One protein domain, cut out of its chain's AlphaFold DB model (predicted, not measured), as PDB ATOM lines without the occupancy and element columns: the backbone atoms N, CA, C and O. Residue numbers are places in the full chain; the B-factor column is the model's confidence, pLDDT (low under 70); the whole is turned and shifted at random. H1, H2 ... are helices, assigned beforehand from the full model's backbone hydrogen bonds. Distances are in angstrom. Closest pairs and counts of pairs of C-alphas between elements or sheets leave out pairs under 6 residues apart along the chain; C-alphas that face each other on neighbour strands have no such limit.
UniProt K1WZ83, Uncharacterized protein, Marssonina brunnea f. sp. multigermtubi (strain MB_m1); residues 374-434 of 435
ATOM      1  N   THR A 374      38.795  41.548   9.752       86.69
ATOM      2  CA  THR A 374      39.671  41.453   8.567       86.69
ATOM      3  C   THR A 374      40.071  40.025   8.188       86.69
ATOM      4  O   THR A 374      40.365  39.772   7.020       86.69
ATOM      5  N   LYS A 375      40.059  39.073   9.135       90.38
ATOM      6  CA  LYS A 375      40.409  37.660   8.881       90.38
ATOM      7  C   LYS A 375      39.257  36.857   8.269       90.38
ATOM      8  O   LYS A 375      39.459  35.715   7.862       90.38
ATOM      9  N   HIS A 376      38.063  37.440   8.206       92.75
ATOM     10  CA  HIS A 376      36.883  36.810   7.629       92.75
ATOM     11  C   HIS A 376      36.802  37.001   6.111       92.75
ATOM     12  O   HIS A 376      37.345  37.949   5.529       92.75
ATOM     13  N   SER A 377      36.081  36.090   5.455       94.38
ATOM     14  CA  SER A 377      35.833  36.183   4.015       94.38
ATOM     15  C   SER A 377      35.078  37.476   3.664       94.38
ATOM     16  O   SER A 377      34.352  38.036   4.487       94.38
ATOM     17  N   LEU A 378      35.248  37.973   2.433       88.75
ATOM     18  CA  LEU A 378      34.541  39.176   1.963       88.75
ATOM     19  C   LEU A 378      33.013  39.006   2.024       88.75
ATOM     20  O   LEU A 378      32.294  39.956   2.322       88.75
ATOM     21  N   GLU A 379      32.517  37.788   1.789       91.50
ATOM     22  CA  GLU A 379      31.088  37.479   1.861       91.50
ATOM     23  C   GLU A 379      30.538  37.598   3.285       91.50
ATOM     24  O   GLU A 379      29.478  38.190   3.485       91.50
ATOM     25  N   GLU A 380      31.260  37.074   4.280       92.94
ATOM     26  CA  GLU A 380      30.888  37.208   5.692       92.94
ATOM     27  C   GLU A 380      30.910  38.676   6.117       92.94
ATOM     28  O   GLU A 380      29.928  39.172   6.665       92.94
ATOM     29  N   ARG A 381      31.977  39.406   5.776       92.00
ATOM     30  CA  ARG A 381      32.095  40.841   6.063       92.00
ATOM     31  C   ARG A 381      30.917  41.648   5.517       92.00
ATOM     32  O   ARG A 381      30.343  42.460   6.243       92.00
ATOM     33  N   LYS A 382      30.501  41.377   4.276       91.81
ATOM     34  CA  LYS A 382      29.353  42.047   3.650       91.81
ATOM     35  C   LYS A 382      28.029  41.730   4.353       91.81
ATOM     36  O   LYS A 382      27.237  42.637   4.587       91.81
ATOM     37  N   ARG A 383      27.799  40.469   4.741       93.62
ATOM     38  CA  ARG A 383      26.575  40.065   5.461       93.62
ATOM     39  C   ARG A 383      26.434  40.782   6.804       93.62
ATOM     40  O   ARG A 383      25.355  41.280   7.110       93.62
ATOM     41  N   PHE A 384      27.521  40.875   7.569       92.88
ATOM     42  CA  PHE A 384      27.522  41.574   8.857       92.88
ATOM     43  C   PHE A 384      27.372  43.090   8.705       92.88
ATOM     44  O   PHE A 384      26.710  43.718   9.527       92.88
ATOM     45  N   TYR A 385      27.916  43.680   7.637       92.25
ATOM     46  CA  TYR A 385      27.660  45.083   7.314       92.25
ATOM     47  C   TYR A 385      26.177  45.344   7.013       92.25
ATOM     48  O   TYR A 385      25.598  46.297   7.535       92.25
ATOM     49  N   ASP A 386      25.534  44.482   6.220       92.62
ATOM     50  CA  ASP A 386      24.107  44.613   5.909       92.62
ATOM     51  C   ASP A 386      23.228  44.459   7.165       92.62
ATOM     52  O   ASP A 386      22.225  45.160   7.315       92.62
ATOM     53  N   GLU A 387      23.604  43.572   8.089       91.88
ATOM     54  CA  GLU A 387      22.932  43.405   9.382       91.88
ATOM     55  C   GLU A 387      23.129  44.622  10.294       91.88
ATOM     56  O   GLU A 387      22.155  45.168  10.818       91.88
ATOM     57  N   TYR A 388      24.366  45.113  10.400       91.75
ATOM     58  CA  TYR A 388      24.683  46.344  11.117       91.75
ATOM     59  C   TYR A 388      23.880  47.528  10.571       91.75
ATOM     60  O   TYR A 388      23.280  48.276  11.341       91.75
ATOM     61  N   LYS A 389      23.790  47.668   9.244       92.06
ATOM     62  CA  LYS A 389      23.023  48.729   8.585       92.06
ATOM     63  C   LYS A 389      21.539  48.672   8.952       92.06
ATOM     64  O   LYS A 389      20.966  49.713   9.265       92.06
ATOM     65  N   LYS A 390      20.931  47.479   8.966       90.00
ATOM     66  CA  LYS A 390      19.528  47.282   9.388       90.00
ATOM     67  C   LYS A 390      19.306  47.654  10.857       90.00
ATOM     68  O   LYS A 390      18.290  48.262  11.183       90.00
ATOM     69  N   GLY A 391      20.246  47.312  11.739       87.81
ATOM     70  CA  GLY A 391      20.175  47.677  13.157       87.81
ATOM     71  C   GLY A 391      20.370  49.177  13.387       87.81
ATOM     72  O   GLY A 391      19.602  49.806  14.111       87.81
ATOM     73  N   ALA A 392      21.357  49.777  12.725       85.56
ATOM     74  CA  ALA A 392      21.699  51.186  12.876       85.56
ATOM     75  C   ALA A 392      20.581  52.125  12.395       85.56
ATOM     76  O   ALA A 392      20.319  53.132  13.051       85.56
ATOM     77  N   THR A 393      19.847  51.769  11.330       82.31
ATOM     78  CA  THR A 393      18.689  52.561  10.866       82.31
ATOM     79  C   THR A 393      17.600  52.745  11.923       82.31
ATOM     80  O   THR A 393      16.819  53.685  11.823       82.31
ATOM     81  N   TYR A 394      17.541  51.883  12.943       84.00
ATOM     82  CA  TYR A 394      16.582  52.022  14.038       84.00
ATOM     83  C   TYR A 394      16.978  53.115  15.046       84.00
ATOM     84  O   TYR A 394      16.113  53.766  15.624       84.00
ATOM     85  N   TYR A 395      18.279  53.333  15.254       80.94
ATOM     86  CA  TYR A 395      18.793  54.232  16.296       80.94
ATOM     87  C   TYR A 395      19.287  55.578  15.756       80.94
ATOM     88  O   TYR A 395      19.359  56.547  16.510       80.94
ATOM     89  N   THR A 396      19.627  55.659  14.467       82.56
ATOM     90  CA  THR A 396      20.198  56.864  13.857       82.56
ATOM     91  C   THR A 396      19.399  57.305  12.637       82.56
ATOM     92  O   THR A 396      19.134  56.505  11.745       82.56
ATOM     93  N   THR A 397      19.076  58.598  12.559       79.44
ATOM     94  CA  THR A 397      18.404  59.224  11.404       79.44
ATOM     95  C   THR A 397      19.350  59.551  10.245       79.44
ATOM     96  O   THR A 397      18.896  59.953   9.175       79.44
ATOM     97  N   GLN A 398      20.663  59.400  10.441       78.19
ATOM     98  CA  GLN A 398      21.672  59.676   9.421       78.19
ATOM     99  C   GLN A 398      21.905  58.456   8.513       78.19
ATOM    100  O   GLN A 398      21.831  57.316   8.981       78.19
ATOM    101  N   PRO A 399      22.206  58.662   7.216       77.56
ATOM    102  CA  PRO A 399      22.530  57.566   6.315       77.56
ATOM    103  C   PRO A 399      23.832  56.894   6.759       77.56
ATOM    104  O   PRO A 399      24.879  57.536   6.828       77.56
ATOM    105  N   MET A 400      23.775  55.588   7.034       85.56
ATOM    106  CA  MET A 400      24.975  54.831   7.382       85.56
ATOM    107  C   MET A 400      25.922  54.727   6.190       85.56
ATOM    108  O   MET A 400      25.626  54.052   5.199       85.56
ATOM    109  N   THR A 401      27.060  55.407   6.306       88.19
ATOM    110  CA  THR A 401      28.164  55.346   5.351       88.19
ATOM    111  C   THR A 401      29.153  54.253   5.753       88.19
ATOM    112  O   THR A 401      29.289  53.908   6.929       88.19
ATOM    113  N   LEU A 402      29.898  53.729   4.776       84.88
ATOM    114  CA  LEU A 402      30.974  52.763   5.032       84.88
ATOM    115  C   LEU A 402      32.044  53.328   5.978       84.88
ATOM    116  O   LEU A 402      32.573  52.600   6.811       84.88
ATOM    117  N   ALA A 403      32.313  54.635   5.902       85.56
ATOM    118  CA  ALA A 403      33.246  55.317   6.796       85.56
ATOM    119  C   ALA A 403      32.799  55.251   8.267       85.56
ATOM    120  O   ALA A 403      33.621  55.021   9.151       85.56
ATOM    121  N   TYR A 404      31.495  55.381   8.534       88.31
ATOM    122  CA  TYR A 404      30.968  55.239   9.890       88.31
ATOM    123  C   TYR A 404      31.134  53.806  10.402       88.31
ATOM    124  O   TYR A 404      31.577  53.585  11.528       88.31
ATOM    125  N   PHE A 405      30.826  52.812   9.567       88.94
ATOM    126  CA  PHE A 405      31.016  51.409   9.934       88.94
ATOM    127  C   PHE A 405      32.486  51.073  10.212       88.94
ATOM    128  O   PHE A 405      32.783  50.378  11.179       88.94
ATOM    129  N   ALA A 406      33.409  51.632   9.430       86.44
ATOM    130  CA  ALA A 406      34.841  51.525   9.682       86.44
ATOM    131  C   ALA A 406      35.243  52.099  11.050       86.44
ATOM    132  O   ALA A 406      35.972  51.440  11.787       86.44
ATOM    133  N   SER A 407      34.745  53.289  11.407       85.69
ATOM    134  CA  SER A 407      35.007  53.876  12.730       85.69
ATOM    135  C   SER A 407      34.431  53.028  13.865       85.69
ATOM    136  O   SER A 407      35.120  52.763  14.842       85.69
ATOM    137  N   PHE A 408      33.220  52.489  13.685       89.56
ATOM    138  CA  PHE A 408      32.609  51.572  14.645       89.56
ATOM    139  C   PHE A 408      33.453  50.307  14.847       89.56
ATOM    140  O   PHE A 408      33.663  49.888  15.982       89.56
ATOM    141  N   LEU A 409      33.964  49.706  13.768       89.50
ATOM    142  CA  LEU A 409      34.849  48.545  13.869       89.50
ATOM    143  C   LEU A 409      36.178  48.894  14.547       89.50
ATOM    144  O   LEU A 409      36.681  48.084  15.319       89.50
ATOM    145  N   ALA A 410      36.730  50.085  14.301       84.19
ATOM    146  CA  ALA A 410      37.937  50.548  14.980       84.19
ATOM    147  C   ALA A 410      37.714  50.696  16.495       84.19
ATOM    148  O   ALA A 410      38.545  50.232  17.271       84.19
ATOM    149  N   ASP A 411      36.571  51.246  16.912       85.00
ATOM    150  CA  ASP A 411      36.207  51.384  18.328       85.00
ATOM    151  C   ASP A 411      35.871  50.034  18.985       85.00
ATOM    152  O   ASP A 411      36.127  49.824  20.172       85.00
ATOM    153  N   TYR A 412      35.279  49.108  18.223       86.81
ATOM    154  CA  TYR A 412      34.848  47.803  18.725       86.81
ATOM    155  C   TYR A 412      36.002  46.793  18.813       86.81
ATOM    156  O   TYR A 412      36.087  46.035  19.783       86.81
ATOM    157  N   GLU A 413      36.886  46.767  17.810       84.19
ATOM    158  CA  GLU A 413      37.966  45.778  17.688       84.19
ATOM    159  C   GLU A 413      39.345  46.316  18.123       84.19
ATOM    160  O   GLU A 413      40.207  45.500  18.448       84.19
ATOM    161  N   GLU A 414      39.537  47.645  18.208       70.75
ATOM    162  CA  GLU A 414      40.827  48.358  18.341       70.75
ATOM    163  C   GLU A 414      41.874  47.882  17.308       70.75
ATOM    164  O   GLU A 414      42.393  46.767  17.371       70.75
ATOM    165  N   VAL A 415      42.202  48.751  16.345       61.50
ATOM    166  CA  VAL A 415      43.059  48.439  15.184       61.50
ATOM    167  C   VAL A 415      44.388  47.781  15.591       61.50
ATOM    168  O   VAL A 415      45.146  48.303  16.410       61.50
ATOM    169  N   GLU A 416      44.691  46.633  14.980       53.25
ATOM    170  CA  GLU A 416      45.938  45.891  15.182       53.25
ATOM    171  C   GLU A 416      47.139  46.734  14.705       53.25
ATOM    172  O   GLU A 416      47.241  47.083  13.531       53.25
ATOM    173  N   GLY A 417      48.054  47.071  15.619       53.59
ATOM    174  CA  GLY A 417      49.362  47.649  15.281       53.59
ATOM    175  C   GLY A 417      49.517  49.166  15.410       53.59
ATOM    176  O   GLY A 417      50.613  49.660  15.158       53.59
ATOM    177  N   ILE A 418      48.497  49.909  15.851       48.34
ATOM    178  CA  ILE A 418      48.630  51.355  16.090       48.34
ATOM    179  C   ILE A 418      48.673  51.586  17.598       48.34
ATOM    180  O   ILE A 418      47.651  51.719  18.267       48.34
ATOM    181  N   ALA A 419      49.884  51.582  18.151       44.78
ATOM    182  CA  ALA A 419      50.114  52.089  19.493       44.78
ATOM    183  C   ALA A 419      49.803  53.595  19.498       44.78
ATOM    184  O   ALA A 419      50.635  54.377  19.074       44.78
ATOM    185  N   ASN A 420      48.598  53.968  19.933       51.22
ATOM    186  CA  ASN A 420      48.220  55.274  20.491       51.22
ATOM    187  C   ASN A 420      48.889  56.549  19.918       51.22
ATOM    188  O   ASN A 420      49.221  57.434  20.702       51.22
ATOM    189  N   GLU A 421      49.041  56.699  18.600       49.22
ATOM    190  CA  GLU A 421      49.504  57.960  17.999       49.22
ATOM    191  C   GLU A 421      48.608  58.377  16.813       49.22
ATOM    192  O   GLU A 421      48.668  57.842  15.710       49.22
ATOM    193  N   GLU A 422      47.686  59.293  17.128       51.97
ATOM    194  CA  GLU A 422      47.246  60.466  16.351       51.97
ATOM    195  C   GLU A 422      47.031  60.381  14.822       51.97
ATOM    196  O   GLU A 422      47.329  61.345  14.119       51.97
ATOM    197  N   ASN A 423      46.405  59.331  14.269       50.91
ATOM    198  CA  ASN A 423      45.806  59.488  12.931       50.91
ATOM    199  C   ASN A 423      44.539  58.651  12.666       50.91
ATOM    200  O   ASN A 423      44.573  57.576  12.065       50.91
ATOM    201  N   HIS A 424      43.378  59.180  13.069       54.62
ATOM    202  CA  HIS A 424      42.062  58.587  12.783       54.62
ATOM    203  C   HIS A 424      41.732  58.520  11.274       54.62
ATOM    204  O   HIS A 424      40.935  57.681  10.851       54.62
ATOM    205  N   GLN A 425      42.364  59.357  10.441       54.12
ATOM    206  CA  GLN A 425      42.086  59.433   9.002       54.12
ATOM    207  C   GLN A 425      42.660  58.234   8.219       54.12
ATOM    208  O   GLN A 425      42.028  57.722   7.288       54.12
ATOM    209  N   ASP A 426      43.828  57.733   8.628       54.97
ATOM    210  CA  ASP A 426      44.499  56.602   7.971       54.97
ATOM    211  C   ASP A 426      43.809  55.264   8.289       54.97
ATOM    212  O   ASP A 426      43.742  54.362   7.452       54.97
ATOM    213  N   GLN A 427      43.196  55.159   9.472       56.84
ATOM    214  CA  GLN A 427      42.409  53.988   9.872       56.84
ATOM    215  C   GLN A 427      41.124  53.855   9.044       56.84
ATOM    216  O   GLN A 427      40.789  52.763   8.575       56.84
ATOM    217  N   ALA A 428      40.434  54.973   8.791       56.44
ATOM    218  CA  ALA A 428      39.227  54.991   7.970       56.44
ATOM    219  C   ALA A 428      39.518  54.601   6.509       56.44
ATOM    220  O   ALA A 428      38.768  53.828   5.912       56.44
ATOM    221  N   THR A 429      40.626  55.074   5.928       59.00
ATOM    222  CA  THR A 429      40.981  54.757   4.531       59.00
ATOM    223  C   THR A 429      41.422  53.303   4.332       59.00
ATOM    224  O   THR A 429      41.092  52.708   3.301       59.00
ATOM    225  N   TYR A 430      42.105  52.691   5.306       62.25
ATOM    226  CA  TYR A 430      42.429  51.259   5.273       62.25
ATOM    227  C   TYR A 430      41.173  50.382   5.360       62.25
ATOM    228  O   TYR A 430      41.053  49.395   4.630       62.25
ATOM    229  N   ALA A 431      40.211  50.752   6.203       59.47
ATOM    230  CA  ALA A 431      38.950  50.032   6.318       59.47
ATOM    231  C   ALA A 431      38.094  50.160   5.044       59.47
ATOM    232  O   ALA A 431      37.607  49.147   4.555       59.47
ATOM    233  N   ILE A 432      38.003  51.349   4.434       64.00
ATOM    234  CA  ILE A 432      37.270  51.549   3.164       64.00
ATOM    235  C   ILE A 432      37.838  50.691   2.020       64.00
ATOM    236  O   ILE A 432      37.100  50.270   1.143       64.00
ATOM    237  N   LYS A 433      39.145  50.409   1.996       63.41
ATOM    238  CA  LYS A 433      39.729  49.534   0.960       63.41
ATOM    239  C   LYS A 433      39.420  48.050   1.170       63.41
ATOM    240  O   LYS A 433      39.573  47.265   0.238       63.41
ATOM    241  N   ASN A 434      39.044  47.667   2.386       60.22
ATOM    242  CA  ASN A 434      38.836  46.280   2.777       60.22
ATOM    243  C   ASN A 434      37.348  45.898   2.897       60.22
ATOM    244  O   ASN A 434      37.069  44.706   3.013       60.22
TER     245      ASN A 434
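AT A GLANCE: This is residues 374 to 434 of the 435 residues of an uncharacterized protein of Marssonina brunnea f. sp. multigermtubi (strain MB_m1) (UniProt K1WZ83). Two shorter helices, H2 and H3, cross face to face at nearly a right angle, and a longer helix, H1, runs past one side of this pair, crosswise to H2 and only loosely set against it. The turn at the far end of H1, residues 393 to 398, sticks out. The printed part has 61 residues with three named helices, in the order H1, H2, H3, and no named strand; its class is all helix. It is only just compact, close to loose, with a radius of gyration of the C-alphas of 12.3 A, and spans 34 by 27 by 17 A.

IN THESE COORDINATES: H1, residues 378 to 395, begins at C-alpha 378 (34.541, 39.176, 1.963) and is 26.1 A long from first to last C-alpha. H2, residues 402 to 413, begins at C-alpha 402 (30.974, 52.763, 5.032) and measures 16.1 A. H3, residues 424 to 434, measures 16.2 A and ends at C-alpha 434 (38.836, 46.280, 2.777).

HOW THE PARTS SIT: H1 and H2 are close but not clearly touching; their closest C-alphas, those of Tyr 385 and Phe 405, are 7.6 A apart. Their lines are about perpendicular, at 83 degrees. H2 and H3 touch, and their closest C-alphas, those of Ala 406 and Ala 431, are 5.5 A apart. Their lines are about perpendicular, at 74 degrees. H1 and H3 are only just apart, at 8.3 A. In H2 and H3 every O i to N i+4 pair is within hydrogen-bond range; in H1, 12 of 14 are.

THE WHOLE: The two C-alphas farthest apart, those of Tyr 394 and Ala 419, are 34.0 A apart, while the first and last printed C-alphas, 374 and 434, are 7.6 A apart. The printed part has no cut, and both links are short. The mean pLDDT of the printed part is 76.9; residues 415 to 434 are under 70, and H3 has a mean of 59.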